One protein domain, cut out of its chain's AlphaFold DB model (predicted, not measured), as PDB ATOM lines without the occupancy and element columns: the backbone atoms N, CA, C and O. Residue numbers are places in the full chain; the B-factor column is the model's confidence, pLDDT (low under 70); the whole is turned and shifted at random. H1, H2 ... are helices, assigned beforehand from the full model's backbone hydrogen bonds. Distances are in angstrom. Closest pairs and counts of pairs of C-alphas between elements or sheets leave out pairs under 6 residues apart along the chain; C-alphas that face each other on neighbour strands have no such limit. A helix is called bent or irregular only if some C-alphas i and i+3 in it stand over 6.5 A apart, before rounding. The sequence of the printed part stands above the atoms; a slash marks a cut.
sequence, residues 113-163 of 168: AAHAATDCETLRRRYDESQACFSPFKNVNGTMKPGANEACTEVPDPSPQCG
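This is residues 113 to 163 of the 168 residues of the protein "DUF4124 domain-containing protein" of Rubrivivax sp (UniProt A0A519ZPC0). One long helix, H1, makes the length of a narrow rod, and the rest of the printed part turns round in a loop at the helix's far end and folds back along one side of it. This returning stretch is mostly unwound, with two short helical turns: H2 beside the last residues of H1, and H3 beside its earlier part, near Cys 120. The printed part has 51 residues, with three named helices in the order H1, H2, H3 and no named strand; its class is all helix, with 33 of the 51 residues in the helices. It is loose, with a radius of gyration of the C-alphas of 13.3 A, and the C-alphas span 41 by 19 by 12 A.

H1 is residues 113 to 137, beginning at C-alpha 113 at (53.554, 46.838, -58.818) and ending at C-alpha 137 at (40.604, 44.794, -24.577). It measures 36.7 A from first to last C-alpha. It is irregular: C-alphas 133 and 136 are 7.0 A apart. After it come 10 residues, a short link, and then H2, residues 148 to 151, which is 5.2 A long and begins at C-alpha 148 at (37.002, 41.149, -27.541). Another short link, of 7 residues, leads to H3, residues 159 to 162, 4.9 A long, ending at C-alpha 162 at (53.541, 42.768, -47.816).

H1 touches no helix but is near both of the others. H1 and H2 are close but not clearly touching; their closest C-alphas, those of Phe 137 and Ala 148, are 5.9 A apart. H1 and H3 are also close but not clearly touching, with the closest C-alphas, those of Cys 120 and Cys 162, 5.5 A apart. H2 and H3 are apart. In H1, 19 of 21 pairs of O i and N i+4 are within hydrogen-bond range; H2 and H3 are too short for such a pair, and the one pair of O i and N i+3 is within range in H2 but not in H3.

The two C-alphas farthest apart are those of Ala 113 and Asn 141, at 41.4 A, while the first and last printed C-alphas, those of Ala 113 and Gly 163, are 13.9 A apart. The printed part has no cut, and neither link is long. The full chain has 168 residues. The mean pLDDT of the printed part is 89.1, and the model's confidence is low, under 70, at residues 113 to 116, which belong to H1.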
ATOM      1  N   ALA A 113      52.830  46.531 -60.051       61.12
ATOM      2  CA  ALA A 113      53.554  46.838 -58.818       61.12
ATOM      3  C   ALA A 113      52.901  48.000 -58.053       61.12
ATOM      4  O   ALA A 113      52.872  47.972 -56.826       61.12
ATOM      5  N   ALA A 114      52.334  48.978 -58.768       61.06
ATOM      6  CA  ALA A 114      51.539  50.043 -58.161       61.06
ATOM      7  C   ALA A 114      50.268  49.481 -57.498       61.06
ATOM      8  O   ALA A 114      50.024  49.768 -56.332       61.06
ATOM      9  N   HIS A 115      49.533  48.599 -58.187       65.38
ATOM     10  CA  HIS A 115      48.379  47.902 -57.608       65.38
ATOM     11  C   HIS A 115      48.758  47.060 -56.384       65.38
ATOM     12  O   HIS A 115      48.133  47.209 -55.342       65.38
ATOM     13  N   ALA A 116      49.835  46.267 -56.456       69.69
ATOM     14  CA  ALA A 116      50.294  45.475 -55.311       69.69
ATOM     15  C   ALA A 116      50.701  46.342 -54.100       69.69
ATOM     16  O   ALA A 116      50.462  45.958 -52.956       69.69
ATOM     17  N   ALA A 117      51.290  47.522 -54.330       71.50
ATOM     18  CA  ALA A 117      51.604  48.471 -53.262       71.50
ATOM     19  C   ALA A 117      50.330  49.052 -52.622       71.50
ATOM     20  O   ALA A 117      50.225  49.065 -51.396       71.50
ATOM     21  N   THR A 118      49.345  49.453 -53.433       77.62
ATOM     22  CA  THR A 118      48.033  49.932 -52.955       77.62
ATOM     23  C   THR A 118      47.261  48.847 -52.193       77.62
ATOM     24  O   THR A 118      46.617  49.134 -51.179       77.62
ATOM     25  N   ASP A 119      47.350  47.591 -52.632       87.38
ATOM     26  CA  ASP A 119      46.715  46.452 -51.963       87.38
ATOM     27  C   ASP A 119      47.343  46.207 -50.586       87.38
ATOM     28  O   ASP A 119      46.637  46.035 -49.591       87.38
ATOM     29  N   CYS A 120      48.673  46.275 -50.499       90.31
ATOM     30  CA  CYS A 120      49.389  46.122 -49.240       90.31
ATOM     31  C   CYS A 120      49.152  47.268 -48.257       90.31
ATOM     32  O   CYS A 120      49.021  47.022 -47.058       90.31
ATOM     33  N   GLU A 121      49.054  48.502 -48.746       88.62
ATOM     34  CA  GLU A 121      48.667  49.654 -47.930       88.62
ATOM     35  C   GLU A 121      47.249  49.478 -47.369       88.62
ATOM     36  O   GLU A 121      47.011  49.671 -46.177       88.62
ATOM     37  N   THR A 122      46.319  49.004 -48.202       91.44
ATOM     38  CA  THR A 122      44.937  48.736 -47.788       91.44
ATOM     39  C   THR A 122      44.856  47.614 -46.752       91.44
ATOM     40  O   THR A 122      44.142  47.747 -45.755       91.44
ATOM     41  N   LEU A 123      45.583  46.512 -46.963       91.06
ATOM     42  CA  LEU A 123      45.651  45.399 -46.012       91.06
ATOM     43  C   LEU A 123      46.270  45.833 -44.682       91.06
ATOM     44  O   LEU A 123      45.770  45.448 -43.626       91.06
ATOM     45  N   ARG A 124      47.311  46.671 -44.727       91.12
ATOM     46  CA  ARG A 124      47.935  47.226 -43.523       91.12
ATOM     47  C   ARG A 124      46.959  48.097 -42.747       91.12
ATOM     48  O   ARG A 124      46.770  47.859 -41.563       91.12
ATOM     49  N   ARG A 125      46.261  49.010 -43.426       92.19
ATOM     50  CA  ARG A 125      45.264  49.873 -42.786       92.19
ATOM     51  C   ARG A 125      44.181  49.062 -42.072       92.19
ATOM     52  O   ARG A 125      43.885  49.339 -40.918       92.19
ATOM     53  N   ARG A 126      43.640  48.020 -42.714       94.19
ATOM     54  CA  ARG A 126      42.639  47.132 -42.086       94.19
ATOM     55  C   ARG A 126      43.188  46.388 -40.871       94.19
ATOM     56  O   ARG A 126      42.472  46.191 -39.891       94.19
ATOM     57  N   TYR A 127      44.439  45.944 -40.944       94.44
ATOM     58  CA  TYR A 127      45.111  45.314 -39.814       94.44
ATOM     59  C   TYR A 127      45.277  46.296 -38.650       94.44
ATOM     60  O   TYR A 127      44.925  45.962 -37.520       94.44
ATOM     61  N   ASP A 128      45.727  47.519 -38.923       93.69
ATOM     62  CA  ASP A 128      45.916  48.558 -37.909       93.69
ATOM     63  C   ASP A 128      44.580  48.969 -37.266       93.69
ATOM     64  O   ASP A 128      44.490  49.080 -36.043       93.69
ATOM     65  N   GLU A 129      43.513  49.099 -38.063       95.12
ATOM     66  CA  GLU A 129      42.140  49.329 -37.589       95.12
ATOM     67  C   GLU A 129      41.657  48.199 -36.662       95.12
ATOM     68  O   GLU A 129      41.085  48.460 -35.599       95.12
ATOM     69  N   SER A 130      41.931  46.939 -37.016       95.06
ATOM     70  CA  SER A 130      41.632  45.784 -36.162       95.06
ATOM     71  C   SER A 130      42.418  45.855 -34.848       95.06
ATOM     72  O   SER A 130      41.828  45.781 -33.768       95.06
ATOM     73  N   GLN A 131      43.731  46.092 -34.905       95.25
ATOM     74  CA  GLN A 131      44.567  46.223 -33.707       95.25
ATOM     75  C   GLN A 131      44.105  47.365 -32.795       95.25
ATOM     76  O   GLN A 131      44.114  47.206 -31.569       95.25
ATOM     77  N   ALA A 132      43.668  48.484 -33.375       95.44
ATOM     78  CA  ALA A 132      43.094  49.605 -32.643       95.44
ATOM     79  C   ALA A 132      41.778  49.216 -31.949       95.44
ATOM     80  O   ALA A 132      41.601  49.546 -30.777       95.44
ATOM     81  N   CYS A 133      40.909  48.443 -32.613       96.00
ATOM     82  CA  CYS A 133      39.687  47.900 -32.008       96.00
ATOM     83  C   CYS A 133      39.998  46.996 -30.804       96.00
ATOM     84  O   CYS A 133      39.371  47.117 -29.752       96.00
ATOM     85  N   PHE A 134      41.012  46.129 -30.917       95.50
ATOM     86  CA  PHE A 134      41.429  45.239 -29.826       95.50
ATOM     87  C   PHE A 134      42.201  45.949 -28.705       95.50
ATOM     88  O   PHE A 134      42.284  45.418 -27.597       95.50
ATOM     89  N   SER A 135      42.758  47.136 -28.955       94.00
ATOM     90  CA  SER A 135      43.552  47.912 -27.994       94.00
ATOM     91  C   SER A 135      42.913  48.038 -26.592       94.00
ATOM     92  O   SER A 135      43.554  47.629 -25.620       94.00
ATOM     93  N   PRO A 136      41.644  48.477 -26.431       94.00
ATOM     94  CA  PRO A 136      40.995  48.590 -25.115       94.00
ATOM     95  C   PRO A 136      40.748  47.251 -24.402       94.00
ATOM     96  O   PRO A 136      40.505  47.228 -23.187       94.00
ATOM     97  N   PHE A 137      40.795  46.133 -25.130       94.62
ATOM     98  CA  PHE A 137      40.604  44.794 -24.577       94.62
ATOM     99  C   PHE A 137      41.911  44.149 -24.102       94.62
ATOM    100  O   PHE A 137      41.860  43.102 -23.460       94.62
ATOM    101  N   LYS A 138      43.076  44.756 -24.351       93.56
ATOM    102  CA  LYS A 138      44.368  44.239 -23.877       93.56
ATOM    103  C   LYS A 138      44.556  44.572 -22.393       93.56
ATOM    104  O   LYS A 138      44.491  45.731 -21.986       93.56
ATOM    105  N   ASN A 139      44.784  43.554 -21.568       92.94
ATOM    106  CA  ASN A 139      45.119  43.725 -20.154       92.94
ATOM    107  C   ASN A 139      46.633  43.904 -19.964       92.94
ATOM    108  O   ASN A 139      47.443  43.477 -20.787       92.94
ATOM    109  N   VAL A 140      47.031  44.460 -18.818       91.25
ATOM    110  CA  VAL A 140      48.448  44.687 -18.461       91.25
ATOM    111  C   VAL A 140      49.284  43.405 -18.350       91.25
ATOM    112  O   VAL A 140      50.501  43.450 -18.486       91.25
ATOM    113  N   ASN A 141      48.649  42.258 -18.107       90.31
ATOM    114  CA  ASN A 141      49.289  40.939 -18.040       90.31
ATOM    115  C   ASN A 141      49.396  40.251 -19.417       90.31
ATOM    116  O   ASN A 141      49.824  39.101 -19.483       90.31
ATOM    117  N   GLY A 142      48.985  40.923 -20.497       87.19
ATOM    118  CA  GLY A 142      49.000  40.385 -21.857       87.19
ATOM    119  C   GLY A 142      47.804  39.501 -22.215       87.19
ATOM    120  O   GLY A 142      47.756  38.997 -23.332       87.19
ATOM    121  N   THR A 143      46.830  39.312 -21.316       91.06
ATOM    122  CA  THR A 143      45.589  38.607 -21.665       91.06
ATOM    123  C   THR A 143      44.595  39.540 -22.353       91.06
ATOM    124  O   THR A 143      44.634  40.759 -22.178       91.06
ATOM    125  N   MET A 144      43.670  38.964 -23.118       91.19
ATOM    126  CA  MET A 144      42.546  39.696 -23.697       91.19
ATOM    127  C   MET A 144      41.353  39.668 -22.729       91.19
ATOM    128  O   MET A 144      41.092  38.646 -22.090       91.19
ATOM    129  N   LYS A 145      40.626  40.779 -22.596       92.00
ATOM    130  CA  LYS A 145      39.332  40.816 -21.902       92.00
ATOM    131  C   LYS A 145      38.321  39.925 -22.645       92.00
ATOM    132  O   LYS A 145      38.364  39.872 -23.875       92.00
ATOM    133  N   PRO A 146      37.403  39.256 -21.928       91.12
ATOM    134  CA  PRO A 146      36.296  38.551 -22.573       91.12
ATOM    135  C   PRO A 146      35.430  39.555 -23.352       91.12
ATOM    136  O   PRO A 146      35.309  40.705 -22.924       91.12
ATOM    137  N   GLY A 147      34.837  39.151 -24.475       90.75
ATOM    138  CA  GLY A 147      34.054  40.061 -25.321       90.75
ATOM    139  C   GLY A 147      34.837  40.668 -26.493       90.75
ATOM    140  O   GLY A 147      34.248  41.346 -27.332       90.75
ATOM    141  N   ALA A 148      36.159  40.483 -26.551       92.94
ATOM    142  CA  ALA A 148      37.002  41.149 -27.541       92.94
ATOM    143  C   ALA A 148      36.765  40.627 -28.964       92.94
ATOM    144  O   ALA A 148      36.644  41.412 -29.897       92.94
ATOM    145  N   ASN A 149      36.678  39.308 -29.123       92.75
ATOM    146  CA  ASN A 149      36.413  38.635 -30.396       92.75
ATOM    147  C   ASN A 149      34.936  38.725 -30.814       92.75
ATOM    148  O   ASN A 149      34.612  38.488 -31.972       92.75
ATOM    149  N   GLU A 150      34.040  39.054 -29.883       94.19
ATOM    150  CA  GLU A 150      32.641  39.366 -30.171       94.19
ATOM    151  C   GLU A 150      32.466  40.819 -30.648       94.19
ATOM    152  O   GLU A 150      31.590  41.093 -31.465       94.19
ATOM    153  N   ALA A 151      33.292  41.748 -30.148       93.19
ATOM    154  CA  ALA A 151      33.232  43.173 -30.485       93.19
ATOM    155  C   ALA A 151      34.114  43.573 -31.681       93.19
ATOM    156  O   ALA A 151      33.789  44.528 -32.387       93.19
ATOM    157  N   CYS A 152      35.226  42.869 -31.906       95.56
ATOM    158  CA  CYS A 152      36.228  43.195 -32.916       95.56
ATOM    159  C   CYS A 152      36.549  41.985 -33.801       95.56
ATOM    160  O   CYS A 152      36.619  40.849 -33.333       95.56
ATOM    161  N   THR A 153      36.822  42.245 -35.081       94.88
ATOM    162  CA  THR A 153      37.229  41.214 -36.045       94.88
ATOM    163  C   THR A 153      38.744  41.132 -36.131       94.88
ATOM    164  O   THR A 153      39.403  42.126 -36.447       94.88
ATOM    165  N   GLU A 154      39.301  39.946 -35.895       93.06
ATOM    166  CA  GLU A 154      40.724  39.686 -36.097       93.06
ATOM    167  C   GLU A 154      41.064  39.694 -37.592       93.06
ATOM    168  O   GLU A 154      40.464  38.976 -38.395       93.06
ATOM    169  N   VAL A 155      42.040  40.521 -37.963       94.06
ATOM    170  CA  VAL A 155      42.609  40.556 -39.311       94.06
ATOM    171  C   VAL A 155      44.015  39.949 -39.245       94.06
ATOM    172  O   VAL A 155      44.805  40.373 -38.399       94.06
ATOM    173  N   PRO A 156      44.359  38.979 -40.113       92.12
ATOM    174  CA  PRO A 156      45.701  38.399 -40.154       92.12
ATOM    175  C   PRO A 156      46.788  39.449 -40.416       92.12
ATOM    176  O   PRO A 156      46.569  40.388 -41.181       92.12
ATOM    177  N   ASP A 157      47.975  39.256 -39.833       90.00
ATOM    178  CA  ASP A 157      49.140  40.107 -40.104       90.00
ATOM    179  C   ASP A 157      49.486  40.081 -41.607       90.00
ATOM    180  O   ASP A 157      49.737  39.002 -42.154       90.00
ATOM    181  N   PRO A 158      49.522  41.239 -42.295       91.94
ATOM    182  CA  PRO A 158      49.849  41.293 -43.713       91.94
ATOM    183  C   PRO A 158      51.355  41.194 -43.998       91.94
ATOM    184  O   PRO A 158      51.739  41.107 -45.163       91.94
ATOM    185  N   SER A 159      52.233  41.174 -42.988       88.44
ATOM    186  CA  SER A 159      53.696  41.118 -43.173       88.44
ATOM    187  C   SER A 159      54.214  39.934 -44.010       88.44
ATOM    188  O   SER A 159      55.129  40.156 -44.806       88.44
ATOM    189  N   PRO A 160      53.642  38.713 -43.947       88.94
ATOM    190  CA  PRO A 160      54.036  37.618 -44.837       88.94
ATOM    191  C   PRO A 160      53.776  37.897 -46.326       88.94
ATOM    192  O   PRO A 160      54.458  37.332 -47.176       88.94
ATOM    193  N   GLN A 161      52.802  38.755 -46.648       86.31
ATOM    194  CA  GLN A 161      52.432  39.100 -48.029       86.31
ATOM    195  C   GLN A 161      53.049  40.432 -48.476       86.31
ATOM    196  O   GLN A 161      53.408  40.595 -49.638       86.31
ATOM    197  N   CYS A 162      53.197  41.374 -47.544       86.25
ATOM    198  CA  CYS A 162      53.541  42.768 -47.816       86.25
ATOM    199  C   CYS A 162      54.923  43.194 -47.304       86.25
ATOM    200  O   CYS A 162      55.333  44.330 -47.537       86.25
ATOM    201  N   GLY A 163      55.648  42.317 -46.604       83.62
ATOM    202  CA  GLY A 163      56.926  42.640 -45.969       83.62
ATOM    203  C   GLY A 163      56.772  43.535 -44.737       83.62
ATOM    204  O   GLY A 163      55.666  43.786 -44.259       83.62
TER     205      GLY A 163